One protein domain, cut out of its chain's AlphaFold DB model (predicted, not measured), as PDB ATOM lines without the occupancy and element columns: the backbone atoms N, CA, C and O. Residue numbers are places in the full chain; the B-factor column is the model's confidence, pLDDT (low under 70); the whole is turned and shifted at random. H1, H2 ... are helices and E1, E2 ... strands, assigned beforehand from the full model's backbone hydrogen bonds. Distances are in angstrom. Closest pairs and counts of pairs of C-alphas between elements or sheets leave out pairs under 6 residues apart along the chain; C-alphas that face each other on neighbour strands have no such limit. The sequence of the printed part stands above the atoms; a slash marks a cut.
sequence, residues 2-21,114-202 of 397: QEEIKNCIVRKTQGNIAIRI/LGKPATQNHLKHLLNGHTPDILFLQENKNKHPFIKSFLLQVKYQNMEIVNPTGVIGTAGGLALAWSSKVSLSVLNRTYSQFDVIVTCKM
ATOM      1  N   GLN A   2     -26.089 -54.046  23.927       26.44
ATOM      2  CA  GLN A   2     -25.591 -52.666  23.966       26.44
ATOM      3  C   GLN A   2     -24.095 -52.597  24.302       26.44
ATOM      4  O   GLN A   2     -23.598 -53.394  25.093       26.44
ATOM      5  N   GLU A   3     -23.412 -51.660  23.642       28.92
ATOM      6  CA  GLU A   3     -22.000 -51.310  23.806       28.92
ATOM      7  C   GLU A   3     -21.783 -50.489  25.087       28.92
ATOM      8  O   GLU A   3     -22.484 -49.507  25.320       28.92
ATOM      9  N   GLU A   4     -20.783 -50.861  25.891       28.27
ATOM     10  CA  GLU A   4     -20.302 -50.071  27.031       28.27
ATOM     11  C   GLU A   4     -18.985 -49.364  26.671       28.27
ATOM     12  O   GLU A   4     -18.010 -49.986  26.242       28.27
ATOM     13  N   ILE A   5     -18.967 -48.042  26.843       26.78
ATOM     14  CA  ILE A   5     -17.816 -47.161  26.607       26.78
ATOM     15  C   ILE A   5     -16.905 -47.177  27.846       26.78
ATOM     16  O   ILE A   5     -17.358 -46.947  28.966       26.78
ATOM     17  N   LYS A   6     -15.602 -47.418  27.642       36.25
ATOM     18  CA  LYS A   6     -14.571 -47.414  28.696       36.25
ATOM     19  C   LYS A   6     -14.209 -45.979  29.104       36.25
ATOM     20  O   LYS A   6     -13.860 -45.162  28.253       36.25
ATOM     21  N   ASN A   7     -14.237 -45.687  30.404       31.28
ATOM     22  CA  ASN A   7     -13.972 -44.353  30.953       31.28
ATOM     23  C   ASN A   7     -12.499 -44.183  31.365       31.28
ATOM     24  O   ASN A   7     -11.983 -44.931  32.190       31.28
ATOM     25  N   CYS A   8     -11.834 -43.153  30.837       34.81
ATOM     26  CA  CYS A   8     -10.543 -42.673  31.336       34.81
ATOM     27  C   CYS A   8     -10.792 -41.455  32.231       34.81
ATOM     28  O   CYS A   8     -11.359 -40.461  31.771       34.81
ATOM     29  N   ILE A   9     -10.391 -41.519  33.505       34.56
ATOM     30  CA  ILE A   9     -10.577 -40.410  34.447       34.56
ATOM     31  C   ILE A   9      -9.245 -39.675  34.582       34.56
ATOM     32  O   ILE A   9      -8.291 -40.164  35.188       34.56
ATOM     33  N   VAL A  10      -9.193 -38.467  34.028       34.66
ATOM     34  CA  VAL A  10      -8.042 -37.566  34.134       34.66
ATOM     35  C   VAL A  10      -8.355 -36.504  35.184       34.66
ATOM     36  O   VAL A  10      -9.269 -35.701  34.997       34.66
ATOM     37  N   ARG A  11      -7.595 -36.471  36.282       30.53
ATOM     38  CA  ARG A  11      -7.655 -35.398  37.285       30.53
ATOM     39  C   ARG A  11      -6.408 -34.527  37.167       30.53
ATOM     40  O   ARG A  11      -5.284 -35.018  37.174       30.53
ATOM     41  N   LYS A  12      -6.604 -33.217  37.047       27.58
ATOM     42  CA  LYS A  12      -5.511 -32.241  36.993       27.58
ATOM     43  C   LYS A  12      -5.365 -31.578  38.361       27.58
ATOM     44  O   LYS A  12      -6.323 -30.987  38.847       27.58
ATOM     45  N   THR A  13      -4.172 -31.630  38.938       31.36
ATOM     46  CA  THR A  13      -3.816 -30.942  40.188       31.36
ATOM     47  C   THR A  13      -2.501 -30.204  39.958       31.36
ATOM     48  O   THR A  13      -1.539 -30.820  39.532       31.36
ATOM     49  N   GLN A  14      -2.492 -28.879  40.157       32.97
ATOM     50  CA  GLN A  14      -1.342 -27.951  40.068       32.97
ATOM     51  C   GLN A  14      -0.029 -28.551  39.504       32.97
ATOM     52  O   GLN A  14       0.757 -29.151  40.226       32.97
ATOM     53  N   GLY A  15       0.198 -28.397  38.194       39.56
ATOM     54  CA  GLY A  15       1.435 -28.821  37.512       39.56
ATOM     55  C   GLY A  15       1.547 -30.316  37.179       39.56
ATOM     56  O   GLY A  15       2.309 -30.677  36.288       39.56
ATOM     57  N   ASN A  16       0.734 -31.169  37.803       39.34
ATOM     58  CA  ASN A  16       0.744 -32.616  37.621       39.34
ATOM     59  C   ASN A  16      -0.599 -33.116  37.057       39.34
ATOM     60  O   ASN A  16      -1.682 -32.620  37.387       39.34
ATOM     61  N   ILE A  17      -0.544 -34.108  36.169       49.38
ATOM     62  CA  ILE A  17      -1.747 -34.776  35.662       49.38
ATOM     63  C   ILE A  17      -1.789 -36.169  36.281       49.38
ATOM     64  O   ILE A  17      -0.946 -37.009  35.973       49.38
ATOM     65  N   ALA A  18      -2.772 -36.402  37.147       44.31
ATOM     66  CA  ALA A  18      -3.088 -37.730  37.646       44.31
ATOM     67  C   ALA A  18      -4.041 -38.402  36.653       44.31
ATOM     68  O   ALA A  18      -5.142 -37.908  36.387       44.31
ATOM     69  N   ILE A  19      -3.613 -39.518  36.076       66.38
ATOM     70  CA  ILE A  19      -4.431 -40.300  35.151       66.38
ATOM     71  C   ILE A  19      -4.740 -41.620  35.841       66.38
ATOM     72  O   ILE A  19      -3.824 -42.377  36.167       66.38
ATOM     73  N   ARG A  20      -6.030 -41.888  36.053       54.91
ATOM     74  CA  ARG A  20      -6.506 -43.204  36.472       54.91
ATOM     75  C   ARG A  20      -7.076 -43.914  35.259       54.91
ATOM     76  O   ARG A  20      -8.039 -43.439  34.648       54.91
ATOM     77  N   ILE A  21      -6.467 -45.042  34.913       63.19
ATOM     78  CA  ILE A  21      -6.903 -45.874  33.794       63.19
ATOM     79  C   ILE A  21      -7.487 -47.160  34.369       63.19
ATOM     80  O   ILE A  21      -6.739 -47.983  34.892       63.19
ATOM     81  N   LEU A 114      -1.131 -59.999  22.267       89.44
ATOM     82  CA  LEU A 114      -0.015 -59.469  21.468       89.44
ATOM     83  C   LEU A 114       0.882 -60.574  20.854       89.44
ATOM     84  O   LEU A 114       1.910 -60.283  20.253       89.44
ATOM     85  N   GLY A 115       0.521 -61.854  21.002       87.56
ATOM     86  CA  GLY A 115       1.391 -62.984  20.658       87.56
ATOM     87  C   GLY A 115       1.511 -63.243  19.154       87.56
ATOM     88  O   GLY A 115       2.564 -63.662  18.682       87.56
ATOM     89  N   LYS A 116       0.467 -62.947  18.369       92.56
ATOM     90  CA  LYS A 116       0.448 -63.237  16.925       92.56
ATOM     91  C   LYS A 116       1.411 -62.307  16.155       92.56
ATOM     92  O   LYS A 116       1.281 -61.087  16.289       92.56
ATOM     93  N   PRO A 117       2.322 -62.828  15.304       93.62
ATOM     94  CA  PRO A 117       3.285 -62.007  14.555       93.62
ATOM     95  C   PRO A 117       2.642 -60.909  13.697       93.62
ATOM     96  O   PRO A 117       3.152 -59.794  13.641       93.62
ATOM     97  N   ALA A 118       1.485 -61.185  13.084       92.50
ATOM     98  CA  ALA A 118       0.737 -60.194  12.309       92.50
ATOM     99  C   ALA A 118       0.310 -58.986  13.168       92.50
ATOM    100  O   ALA A 118       0.521 -57.841  12.770       92.50
ATOM    101  N   THR A 119      -0.202 -59.233  14.381       92.75
ATOM    102  CA  THR A 119      -0.570 -58.185  15.345       92.75
ATOM    103  C   THR A 119       0.652 -57.380  15.779       92.75
ATOM    104  O   THR A 119       0.594 -56.153  15.832       92.75
ATOM    105  N   GLN A 120       1.776 -58.052  16.045       95.06
ATOM    106  CA  GLN A 120       3.029 -57.390  16.416       95.06
ATOM    107  C   GLN A 120       3.540 -56.472  15.302       95.06
ATOM    108  O   GLN A 120       3.890 -55.324  15.571       95.06
ATOM    109  N   ASN A 121       3.564 -56.950  14.057       95.38
ATOM    110  CA  ASN A 121       4.028 -56.175  12.904       95.38
ATOM    111  C   ASN A 121       3.125 -54.969  12.640       95.38
ATOM    112  O   ASN A 121       3.617 -53.870  12.383       95.38
ATOM    113  N   HIS A 122       1.814 -55.152  12.773       94.50
ATOM    114  CA  HIS A 122       0.859 -54.065  12.629       94.50
ATOM    115  C   HIS A 122       1.022 -53.005  13.729       94.50
ATOM    116  O   HIS A 122       1.106 -51.812  13.433       94.50
ATOM    117  N   LEU A 123       1.150 -53.426  14.993       94.81
ATOM    118  CA  LEU A 123       1.375 -52.497  16.099       94.81
ATOM    119  C   LEU A 123       2.720 -51.768  15.956       94.81
ATOM    120  O   LEU A 123       2.775 -50.560  16.170       94.81
ATOM    121  N   LYS A 124       3.784 -52.454  15.517       96.56
ATOM    122  CA  LYS A 124       5.072 -51.823  15.178       96.56
ATOM    123  C   LYS A 124       4.911 -50.753  14.103       96.56
ATOM    124  O   LYS A 124       5.440 -49.658  14.261       96.56
ATOM    125  N   HIS A 125       4.162 -51.038  13.040       95.50
ATOM    126  CA  HIS A 125       3.906 -50.071  11.975       95.50
ATOM    127  C   HIS A 125       3.175 -48.822  12.499       95.50
ATOM    128  O   HIS A 125       3.592 -47.699  12.211       95.50
ATOM    129  N   LEU A 126       2.140 -48.996  13.332       93.75
ATOM    130  CA  LEU A 126       1.425 -47.878  13.965       93.75
ATOM    131  C   LEU A 126       2.334 -47.049  14.885       93.75
ATOM    132  O   LEU A 126       2.331 -45.817  14.821       93.75
ATOM    133  N   LEU A 127       3.137 -47.714  15.717       94.69
ATOM    134  CA  LEU A 127       4.039 -47.046  16.657       94.69
ATOM    135  C   LEU A 127       5.171 -46.306  15.940       94.69
ATOM    136  O   LEU A 127       5.513 -45.198  16.344       94.69
ATOM    137  N   ASN A 128       5.684 -46.853  14.838       92.25
ATOM    138  CA  ASN A 128       6.684 -46.180  14.009       92.25
ATOM    139  C   ASN A 128       6.121 -44.935  13.308       92.25
ATOM    140  O   ASN A 128       6.854 -43.971  13.102       92.25
ATOM    141  N   GLY A 129       4.830 -44.934  12.962       90.44
ATOM    142  CA  GLY A 129       4.189 -43.798  12.301       90.44
ATOM    143  C   GLY A 129       3.764 -42.666  13.239       90.44
ATOM    144  O   GLY A 129       3.614 -41.532  12.786       90.44
ATOM    145  N   HIS A 130       3.484 -42.946  14.516       91.88
ATOM    146  CA  HIS A 130       2.915 -41.951  15.443       91.88
ATOM    147  C   HIS A 130       3.798 -41.636  16.653       91.88
ATOM    148  O   HIS A 130       3.620 -40.569  17.240       91.88
ATOM    149  N   THR A 131       4.719 -42.534  17.021       92.38
ATOM    150  CA  THR A 131       5.659 -42.400  18.150       92.38
ATOM    151  C   THR A 131       5.025 -41.763  19.398       92.38
ATOM    152  O   THR A 131       5.430 -40.666  19.786       92.38
ATOM    153  N   PRO A 132       3.983 -42.375  19.997       95.25
ATOM    154  CA  PRO A 132       3.294 -41.762  21.127       95.25
ATOM    155  C   PRO A 132       4.212 -41.668  22.354       95.25
ATOM    156  O   PRO A 132       4.972 -42.588  22.641       95.25
ATOM    157  N   ASP A 133       4.131 -40.580  23.120       94.88
ATOM    158  CA  ASP A 133       4.992 -40.411  24.298       94.88
ATOM    159  C   ASP A 133       4.620 -41.345  25.458       94.88
ATOM    160  O   ASP A 133       5.481 -41.710  26.254       94.88
ATOM    161  N   ILE A 134       3.354 -41.762  25.540       96.06
ATOM    162  CA  ILE A 134       2.848 -42.750  26.498       96.06
ATOM    163  C   ILE A 134       2.048 -43.791  25.710       96.06
ATOM    164  O   ILE A 134       1.148 -43.445  24.942       96.06
ATOM    165  N   LEU A 135       2.376 -45.061  25.909       96.38
ATOM    166  CA  LEU A 135       1.724 -46.217  25.318       96.38
ATOM    167  C   LEU A 135       1.103 -47.062  26.426       96.38
ATOM    168  O   LEU A 135       1.782 -47.484  27.357       96.38
ATOM    169  N   PHE A 136      -0.184 -47.357  26.293       96.31
ATOM    170  CA  PHE A 136      -0.892 -48.231  27.212       96.31
ATOM    171  C   PHE A 136      -1.495 -49.412  26.456       96.31
ATOM    172  O   PHE A 136      -2.202 -49.232  25.465       96.31
ATOM    173  N   LEU A 137      -1.189 -50.623  26.918       95.38
ATOM    174  CA  LEU A 137      -1.654 -51.882  26.350       95.38
ATOM    175  C   LEU A 137      -2.461 -52.637  27.406       95.38
ATOM    176  O   LEU A 137      -1.959 -52.921  28.495       95.38
ATOM    177  N   GLN A 138      -3.690 -53.002  27.053       94.19
ATOM    178  CA  GLN A 138      -4.559 -53.856  27.860       94.19
ATOM    179  C   GLN A 138      -4.722 -55.228  27.211       94.19
ATOM    180  O   GLN A 138      -4.552 -55.372  26.001       94.19
ATOM    181  N   GLU A 139      -5.071 -56.221  28.031       92.12
ATOM    182  CA  GLU A 139      -5.404 -57.584  27.600       92.12
ATOM    183  C   GLU A 139      -4.311 -58.232  26.742       92.12
ATOM    184  O   GLU A 139      -4.570 -58.953  25.773       92.12
ATOM    185  N   ASN A 140      -3.049 -57.967  27.084       89.75
ATOM    186  CA  ASN A 140      -1.939 -58.417  26.256       89.75
ATOM    187  C   ASN A 140      -1.746 -59.947  26.304       89.75
ATOM    188  O   ASN A 140      -1.167 -60.479  25.355       89.75
ATOM    189  N   LYS A 141      -2.256 -60.637  27.346       91.88
ATOM    190  CA  LYS A 141      -2.195 -62.098  27.591       91.88
ATOM    191  C   LYS A 141      -0.801 -62.730  27.479       91.88
ATOM    192  O   LYS A 141      -0.675 -63.947  27.391       91.88
ATOM    193  N   ASN A 142       0.259 -61.926  27.470       93.00
ATOM    194  CA  ASN A 142       1.628 -62.407  27.336       93.00
ATOM    195  C   ASN A 142       2.410 -62.113  28.614       93.00
ATOM    196  O   ASN A 142       2.181 -61.118  29.298       93.00
ATOM    197  N   LYS A 143       3.371 -62.984  28.929       93.31
ATOM    198  CA  LYS A 143       4.232 -62.813  30.103       93.31
ATOM    199  C   LYS A 143       5.173 -61.618  29.925       93.31
ATOM    200  O   LYS A 143       5.586 -61.288  28.810       93.31
ATOM    201  N   HIS A 144       5.583 -61.041  31.051       94.31
ATOM    202  CA  HIS A 144       6.487 -59.897  31.139       94.31
ATOM    203  C   HIS A 144       7.709 -59.948  30.196       94.31
ATOM    204  O   HIS A 144       7.961 -58.940  29.536       94.31
ATOM    205  N   PRO A 145       8.464 -61.062  30.051       96.44
ATOM    206  CA  PRO A 145       9.658 -61.080  29.196       96.44
ATOM    207  C   PRO A 145       9.356 -60.790  27.722       96.44
ATOM    208  O   PRO A 145      10.098 -60.061  27.065       96.44
ATOM    209  N   PHE A 146       8.238 -61.315  27.218       95.88
ATOM    210  CA  PHE A 146       7.817 -61.117  25.835       95.88
ATOM    211  C   PHE A 146       7.400 -59.663  25.589       95.88
ATOM    212  O   PHE A 146       7.896 -59.026  24.660       95.88
ATOM    213  N   ILE A 147       6.545 -59.113  26.462       96.56
ATOM    214  CA  ILE A 147       6.089 -57.720  26.359       96.56
ATOM    215  C   ILE A 147       7.268 -56.752  26.474       96.56
ATOM    216  O   ILE A 147       7.371 -55.822  25.676       96.56
ATOM    217  N   LYS A 148       8.194 -57.002  27.405       97.56
ATOM    218  CA  LYS A 148       9.414 -56.203  27.556       97.56
ATOM    219  C   LYS A 148      10.262 -56.225  26.284       97.56
ATOM    220  O   LYS A 148      10.667 -55.167  25.818       97.56
ATOM    221  N   SER A 149      10.495 -57.399  25.691       97.44
ATOM    222  CA  SER A 149      11.248 -57.510  24.432       97.44
ATOM    223  C   SER A 149      10.574 -56.734  23.295       97.44
ATOM    224  O   SER A 149      11.231 -55.961  22.600       97.44
ATOM    225  N   PHE A 150       9.253 -56.865  23.156       96.81
ATOM    226  CA  PHE A 150       8.488 -56.126  22.155       96.81
ATOM    227  C   PHE A 150       8.584 -54.604  22.357       96.81
ATOM    228  O   PHE A 150       8.885 -53.884  21.407       96.81
ATOM    229  N   LEU A 151       8.383 -54.109  23.585       96.94
ATOM    230  CA  LEU A 151       8.439 -52.676  23.909       96.94
ATOM    231  C   LEU A 151       9.842 -52.078  23.724       96.94
ATOM    232  O   LEU A 151       9.973 -50.940  23.270       96.94
ATOM    233  N   LEU A 152      10.894 -52.858  23.987       96.50
ATOM    234  CA  LEU A 152      12.268 -52.454  23.685       96.50
ATOM    235  C   LEU A 152      12.508 -52.335  22.170       96.50
ATOM    236  O   LEU A 152      13.155 -51.385  21.730       96.50
ATOM    237  N   GLN A 153      11.938 -53.229  21.351       96.44
ATOM    238  CA  GLN A 153      12.041 -53.146  19.885       96.44
ATOM    239  C   GLN A 153      11.361 -51.894  19.311       96.44
ATOM    240  O   GLN A 153      11.826 -51.351  18.311       96.44
ATOM    241  N   VAL A 154      10.289 -51.408  19.947       95.75
ATOM    242  CA  VAL A 154       9.609 -50.150  19.579       95.75
ATOM    243  C   VAL A 154      10.151 -48.924  20.330       95.75
ATOM    244  O   VAL A 154       9.510 -47.877  20.351       95.75
ATOM    245  N   LYS A 155      11.366 -49.027  20.891       96.06
ATOM    246  CA  LYS A 155      12.151 -47.928  21.486       96.06
ATOM    247  C   LYS A 155      11.569 -47.297  22.760       96.06
ATOM    248  O   LYS A 155      11.951 -46.179  23.106       96.06
ATOM    249  N   TYR A 156      10.710 -47.997  23.504       96.50
ATOM    250  CA  TYR A 156      10.333 -47.560  24.852       96.50
ATOM    251  C   TYR A 156      11.344 -48.075  25.873       96.50
ATOM    252  O   TYR A 156      11.542 -49.279  26.010       96.50
ATOM    253  N   GLN A 157      11.989 -47.152  26.587       95.62
ATOM    254  CA  GLN A 157      12.985 -47.479  27.615       95.62
ATOM    255  C   GLN A 157      12.339 -47.680  28.986       95.62
ATOM    256  O   GLN A 157      12.745 -48.564  29.736       95.62
ATOM    257  N   ASN A 158      11.309 -46.886  29.287       97.25
ATOM    258  CA  ASN A 158      10.610 -46.933  30.559       97.25
ATOM    259  C   ASN A 158       9.287 -47.677  30.392       97.25
ATOM    260  O   ASN A 158       8.509 -47.374  29.480       97.25
ATOM    261  N   MET A 159       9.041 -48.664  31.250       97.69
ATOM    262  CA  MET A 159       7.816 -49.451  31.211       97.69
ATOM    263  C   MET A 159       7.494 -50.083  32.561       97.69
ATOM    264  O   MET A 159       8.392 -50.462  33.306       97.69
ATOM    265  N   GLU A 160       6.204 -50.255  32.809       97.88
ATOM    266  CA  GLU A 160       5.624 -50.951  33.945       97.88
ATOM    267  C   GLU A 160       4.656 -52.013  33.410       97.88
ATOM    268  O   GLU A 160       3.767 -51.714  32.609       97.88
ATOM    269  N   ILE A 161       4.836 -53.271  33.812       97.31
ATOM    270  CA  ILE A 161       4.076 -54.400  33.268       97.31
ATOM    271  C   ILE A 161       3.459 -55.191  34.417       97.31
ATOM    272  O   ILE A 161       4.162 -55.701  35.287       97.31
ATOM    273  N   VAL A 162       2.141 -55.364  34.365       96.19
ATOM    274  CA  VAL A 162       1.400 -56.266  35.247       96.19
ATOM    275  C   VAL A 162       1.101 -57.538  34.469       96.19
ATOM    276  O   VAL A 162       0.410 -57.511  33.448       96.19
ATOM    277  N   ASN A 163       1.657 -58.656  34.936       95.38
ATOM    278  CA  ASN A 163       1.459 -59.955  34.301       95.38
ATOM    279  C   ASN A 163      -0.032 -60.340  34.266       95.38
ATOM    280  O   ASN A 163      -0.765 -60.023  35.207       95.38
ATOM    281  N   PRO A 164      -0.477 -61.046  33.211       93.00
ATOM    282  CA  PRO A 164      -1.817 -61.616  33.174       93.00
ATOM    283  C   PRO A 164      -2.030 -62.589  34.338       93.00
ATOM    284  O   PRO A 164      -1.104 -63.292  34.754       93.00
ATOM    285  N   THR A 165      -3.259 -62.637  34.848       86.62
ATOM    286  CA  THR A 165      -3.686 -63.546  35.916       86.62
ATOM    287  C   THR A 165      -4.534 -64.684  35.353       86.62
ATOM    288  O   THR A 165      -5.077 -64.617  34.250       86.62
ATOM    289  N   GLY A 166      -4.618 -65.782  36.103       83.06
ATOM    290  CA  GLY A 166      -5.333 -66.993  35.703       83.06
ATOM    291  C   GLY A 166      -4.398 -68.162  35.408       83.06
ATOM    292  O   GLY A 166      -3.205 -67.982  35.173       83.06
ATOM    293  N   VAL A 167      -4.974 -69.366  35.422       74.62
ATOM    294  CA  VAL A 167      -4.266 -70.662  35.459       74.62
ATOM    295  C   VAL A 167      -3.257 -70.839  34.313       74.62
ATOM    296  O   VAL A 167      -2.323 -71.619  34.436       74.62
ATOM    297  N   ILE A 168      -3.376 -70.080  33.214       74.38
ATOM    298  CA  ILE A 168      -2.442 -70.127  32.072       74.38
ATOM    299  C   ILE A 168      -2.186 -68.708  31.500       74.38
ATOM    300  O   ILE A 168      -1.849 -68.539  30.333       74.38
ATOM    301  N   GLY A 169      -2.380 -67.640  32.286       71.69
ATOM    302  CA  GLY A 169      -2.317 -66.264  31.755       71.69
ATOM    303  C   GLY A 169      -3.410 -65.968  30.715       71.69
ATOM    304  O   GLY A 169      -3.232 -65.154  29.812       71.69
ATOM    305  N   THR A 170      -4.546 -66.659  30.831       76.31
ATOM    306  CA  THR A 170      -5.680 -66.592  29.899       76.31
ATOM    307  C   THR A 170      -6.427 -65.261  29.946       76.31
ATOM    308  O   THR A 170      -7.118 -64.920  28.977       76.31
ATOM    309  N   ALA A 171      -6.277 -64.497  31.033       83.12
ATOM    310  CA  ALA A 171      -6.978 -63.243  31.254       83.12
ATOM    311  C   ALA A 171      -6.038 -62.109  31.696       83.12
ATOM    312  O   ALA A 171      -5.091 -62.288  32.459       83.12
ATOM    313  N   GLY A 172      -6.337 -60.904  31.212       88.25
ATOM    314  CA  GLY A 172      -5.655 -59.681  31.620       88.25
ATOM    315  C   GLY A 172      -4.278 -59.476  30.986       88.25
ATOM    316  O   GLY A 172      -4.028 -59.827  29.829       88.25
ATOM    317  N   GLY A 173      -3.403 -58.842  31.761       92.94
ATOM    318  CA  GLY A 173      -2.116 -58.333  31.310       92.94
ATOM    319  C   GLY A 173      -2.226 -56.855  30.957       92.94
ATOM    320  O   GLY A 173      -2.918 -56.488  30.005       92.94
ATOM    321  N   LEU A 174      -1.534 -56.019  31.723       95.44
ATOM    322  CA  LEU A 174      -1.435 -54.584  31.482       95.44
ATOM    323  C   LEU A 174       0.022 -54.227  31.235       95.44
ATOM    324  O   LEU A 174       0.919 -54.757  31.890       95.44
ATOM    325  N   ALA A 175       0.266 -53.321  30.301       96.81
ATOM    326  CA  ALA A 175       1.580 -52.732  30.123       96.81
ATOM    327  C   ALA A 175       1.443 -51.238  29.868       96.81
ATOM    328  O   ALA A 175       0.687 -50.811  28.996       96.81
ATOM    329  N   LEU A 176       2.187 -50.457  30.633       97.38
ATOM    330  CA  LEU A 176       2.341 -49.028  30.457       97.38
ATOM    331  C   LEU A 176       3.790 -48.770  30.060       97.38
ATOM    332  O   LEU A 176       4.701 -49.160  30.775       97.38
ATOM    333  N   ALA A 177       4.015 -48.128  28.925       97.44
ATOM    334  CA  ALA A 177       5.330 -47.739  28.438       97.44
ATOM    335  C   ALA A 177       5.348 -46.241  28.157       97.44
ATOM    336  O   ALA A 177       4.340 -45.674  27.739       97.44
ATOM    337  N   TRP A 178       6.480 -45.584  28.380       97.12
ATOM    338  CA  TRP A 178       6.612 -44.159  28.092       97.12
ATOM    339  C   TRP A 178       8.009 -43.789  27.601       97.12
ATOM    340  O   TRP A 178       9.017 -44.440  27.889       97.12
ATOM    341  N   SER A 179       8.034 -42.748  26.774       94.69
ATOM    342  CA  SER A 179       9.230 -42.141  26.205       94.69
ATOM    343  C   SER A 179      10.078 -41.495  27.302       94.69
ATOM    344  O   SER A 179       9.553 -41.028  28.312       94.69
ATOM    345  N   SER A 180      11.392 -41.398  27.093       92.31
ATOM    346  CA  SER A 180      12.309 -40.697  28.007       92.31
ATOM    347  C   SER A 180      12.011 -39.197  28.138       92.31
ATOM    348  O   SER A 180      12.443 -38.565  29.100       92.31
ATOM    349  N   LYS A 181      11.235 -38.634  27.202       89.81
ATOM    350  CA  LYS A 181      10.758 -37.242  27.236       89.81
ATOM    351  C   LYS A 181       9.725 -36.984  28.336       89.81
ATOM    352  O   LYS A 181       9.513 -35.839  28.720       89.81
ATOM    353  N   VAL A 182       9.065 -38.031  28.831       92.75
ATOM    354  CA  VAL A 182       8.011 -37.921  29.842       92.75
ATOM    355  C   VAL A 182       8.523 -38.466  31.165       92.75
ATOM    356  O   VAL A 182       9.027 -39.584  31.236       92.75
ATOM    357  N   SER A 183       8.364 -37.683  32.233       93.44
ATOM    358  CA  SER A 183       8.582 -38.168  33.591       93.44
ATOM    359  C   SER A 183       7.258 -38.706  34.115       93.44
ATOM    360  O   SER A 183       6.311 -37.949  34.309       93.44
ATOM    361  N   LEU A 184       7.172 -40.016  34.306       95.25
ATOM    362  CA  LEU A 184       5.971 -40.682  34.795       95.25
ATOM    363  C   LEU A 184       6.324 -41.445  36.068       95.25
ATOM    364  O   LEU A 184       7.254 -42.253  36.062       95.25
ATOM    365  N   SER A 185       5.590 -41.184  37.150       94.88
ATOM    366  CA  SER A 185       5.682 -41.944  38.396       94.88
ATOM    367  C   SER A 185       4.427 -42.790  38.583       94.88
ATOM    368  O   SER A 185       3.296 -42.297  38.558       94.88
ATOM    369  N   VAL A 186       4.624 -44.098  38.736       95.94
ATOM    370  CA  VAL A 186       3.543 -45.040  39.029       95.94
ATOM    371  C   VAL A 186       3.324 -45.036  40.537       95.94
ATOM    372  O   VAL A 186       4.212 -45.432  41.287       95.94
ATOM    373  N   LEU A 187       2.161 -44.560  40.981       95.31
ATOM    374  CA  LEU A 187       1.798 -44.513  42.399       95.31
ATOM    375  C   LEU A 187       1.332 -45.877  42.895       95.31
ATOM    376  O   LEU A 187       1.738 -46.339  43.957       95.31
ATOM    377  N   ASN A 188       0.445 -46.504  42.123       95.00
ATOM    378  CA  ASN A 188      -0.146 -47.786  42.462       95.00
ATOM    379  C   ASN A 188      -0.416 -48.599  41.194       95.00
ATOM    380  O   ASN A 188      -0.725 -48.054  40.128       95.00
ATOM    381  N   ARG A 189      -0.313 -49.920  41.323       95.44
ATOM    382  CA  ARG A 189      -0.566 -50.878  40.249       95.44
ATOM    383  C   ARG A 189      -1.434 -52.013  40.769       95.44
ATOM    384  O   ARG A 189      -1.140 -52.624  41.792       95.44
ATOM    385  N   THR A 190      -2.493 -52.308  40.034       93.12
ATOM    386  CA  THR A 190      -3.347 -53.476  40.268       93.12
ATOM    387  C   THR A 190      -3.494 -54.257  38.965       93.12
ATOM    388  O   THR A 190      -3.027 -53.825  37.912       93.12
ATOM    389  N   TYR A 191      -4.167 -55.405  39.006       90.38
ATOM    390  CA  TYR A 191      -4.405 -56.222  37.812       90.38
ATOM    391  C   TYR A 191      -5.288 -55.557  36.751       90.38
ATOM    392  O   TYR A 191      -5.254 -55.975  35.595       90.38
ATOM    393  N   SER A 192      -6.057 -54.532  37.125       90.12
ATOM    394  CA  SER A 192      -6.980 -53.833  36.227       90.12
ATOM    395  C   SER A 192      -6.677 -52.348  36.059       90.12
ATOM    396  O   SER A 192      -7.241 -51.736  35.158       90.12
ATOM    397  N   GLN A 193      -5.799 -51.761  36.877       90.56
ATOM    398  CA  GLN A 193      -5.583 -50.316  36.866       90.56
ATOM    399  C   GLN A 193      -4.134 -49.915  37.141       90.56
ATOM    400  O   GLN A 193      -3.447 -50.542  37.956       90.56
ATOM    401  N   PHE A 194      -3.725 -48.813  36.513       94.25
ATOM    402  CA  PHE A 194      -2.558 -48.031  36.913       94.25
ATOM    403  C   PHE A 194      -3.010 -46.663  37.416       94.25
ATOM    404  O   PHE A 194      -3.783 -45.977  36.740       94.25
ATOM    405  N   ASP A 195      -2.474 -46.264  38.566       93.19
ATOM    406  CA  ASP A 195      -2.553 -44.895  39.061       93.19
ATOM    407  C   ASP A 195      -1.201 -44.230  38.817       93.19
ATOM    408  O   ASP A 195      -0.189 -44.620  39.408       93.19
ATOM    409  N   VAL A 196      -1.175 -43.246  37.917       95.19
ATOM    410  CA  VAL A 196       0.073 -42.606  37.486       95.19
ATOM    411  C   VAL A 196      -0.007 -41.094  37.570       95.19
ATOM    412  O   VAL A 196      -1.037 -40.490  37.256       95.19
ATOM    413  N   ILE A 197       1.108 -40.484  37.963       93.00
ATOM    414  CA  ILE A 197       1.329 -39.048  37.840       93.00
ATOM    415  C   ILE A 197       2.248 -38.818  36.648       93.00
ATOM    416  O   ILE A 197       3.356 -39.353  36.575       93.00
ATOM    417  N   VAL A 198       1.776 -38.001  35.713       93.62
ATOM    418  CA  VAL A 198       2.564 -37.546  34.573       93.62
ATOM    419  C   VAL A 198       3.057 -36.135  34.863       93.62
ATOM    420  O   VAL A 198       2.259 -35.203  34.998       93.62
ATOM    421  N   THR A 199       4.377 -35.988  34.916       88.00
ATOM    422  CA  THR A 199       5.067 -34.704  34.995       88.00
ATOM    423  C   THR A 199       5.723 -34.442  33.644       88.00
ATOM    424  O   THR A 199       6.631 -35.154  33.200       88.00
ATOM    425  N   CYS A 200       5.248 -33.413  32.950       77.19
ATOM    426  CA  CYS A 200       5.897 -32.957  31.731       77.19
ATOM    427  C   CYS A 200       7.199 -32.266  32.131       77.19
ATOM    428  O   CYS A 200       7.163 -31.196  32.737       77.19
ATOM    429  N   LYS A 201       8.344 -32.865  31.790       73.50
ATOM    430  CA  LYS A 201       9.600 -32.120  31.800       73.50
ATOM    431  C   LYS A 201       9.488 -31.106  30.672       73.50
ATOM    432  O   LYS A 201       9.583 -31.463  29.501       73.50
ATOM    433  N   MET A 202       9.192 -29.858  31.020       70.12
ATOM    434  CA  MET A 202       9.526 -28.770  30.115       70.12
ATOM    435  C   MET A 202      11.039 -28.865  29.980       70.12
ATOM    436  O   MET A 202      11.738 -28.903  30.991       70.12
TER     437      MET A 202
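This is residues 2 to 21 and 114 to 202 of the 397 residues of an uncharacterized protein of Papaver somniferum (UniProt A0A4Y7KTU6). What shape do these coordinates make? Two antiparallel sheets make a sandwich, only partly face to face: the strongly twisted sheet E1 E2 E7 E6 and the smaller sheet E3 E5 E4, which has H2 packed over its other face, while H1 lies off to the side of E3. How is it built along the printed part? The printed part has 109 residues with two named helices and seven named strands, in the order E1 E2 H1 E3 H2 E4 E5 E6 E7, a mixed class of helices and strands. How large is it? It is compact, with a radius of gyration of the C-alphas of 14.6 A and spans of 42 by 32 by 30 A.

Where do the elements before H2 lie? E1, residues 8 to 13, begins with C-alpha 8 at (-10.543, -42.673, 31.336) and is 16.2 A long; E2, residues 16 to 21, is 15.8 A long. H1, residues 117 to 130, begins with C-alpha 117 at (3.285, -62.007, 14.555) and is 20.1 A long; E3 is residues 134 to 138, 13.4 A. What follows? H2 is residues 144 to 153, 14.3 A; E4 is residues 158 to 162, 13.9 A; E5 is residues 174 to 178, 13.6 A. E6, residues 182 to 189, is 18.7 A long, and E7, residues 193 to 200, is 21.4 A long and ends with C-alpha 200 at (5.897, -32.957, 31.731).

How is the larger sheet paired? The hairpin E1 and E2 has N 11 and O 18 at 2.8 A, E2 and E7 have N 198 and O 17 at 2.9 A, and the hairpin E6 and E7 has N 187 and O 195 at 2.8 A, each within hydrogen-bond range. How does the smaller sheet face it? The parts that face each other are 10.1 A centre to centre, and the closest C-alphas of E5 and E6 are those of Trp 178 and Leu 184, 7.6 A apart. What makes the smaller sheet? N 135 and O 177 of E3 and E5, and N 160 and O 176 of the hairpin E4 and E5, are within hydrogen-bond range at 2.8 A. E3, H2 and E4 form a split strand-helix-strand unit, two strands running the same way with E5 between them, and its crossover is right-handed. Where are the helices? H2 is on this sheet at a height over the sheet of 9.7 A, two layers with the helix on one face, and the closest C-alphas of H2 and E4 are those of His 144 and Ile 161, 6.4 A apart. H1 is not on either sheet and only just apart from H2, closest 8.0 A; in H1 and H2 every O i to N i+4 pair is within hydrogen-bond range.

Where is the cut? Residues 22 to 113 are not printed, and C-alphas 21 and 114 are 19.6 A apart. Which link is long? Of the links that are printed whole, E4 to E5, with 11 residues, is long. Where is confidence low? Residues 2 to 21 have pLDDT under 70; the mean of the printed part is 82.4.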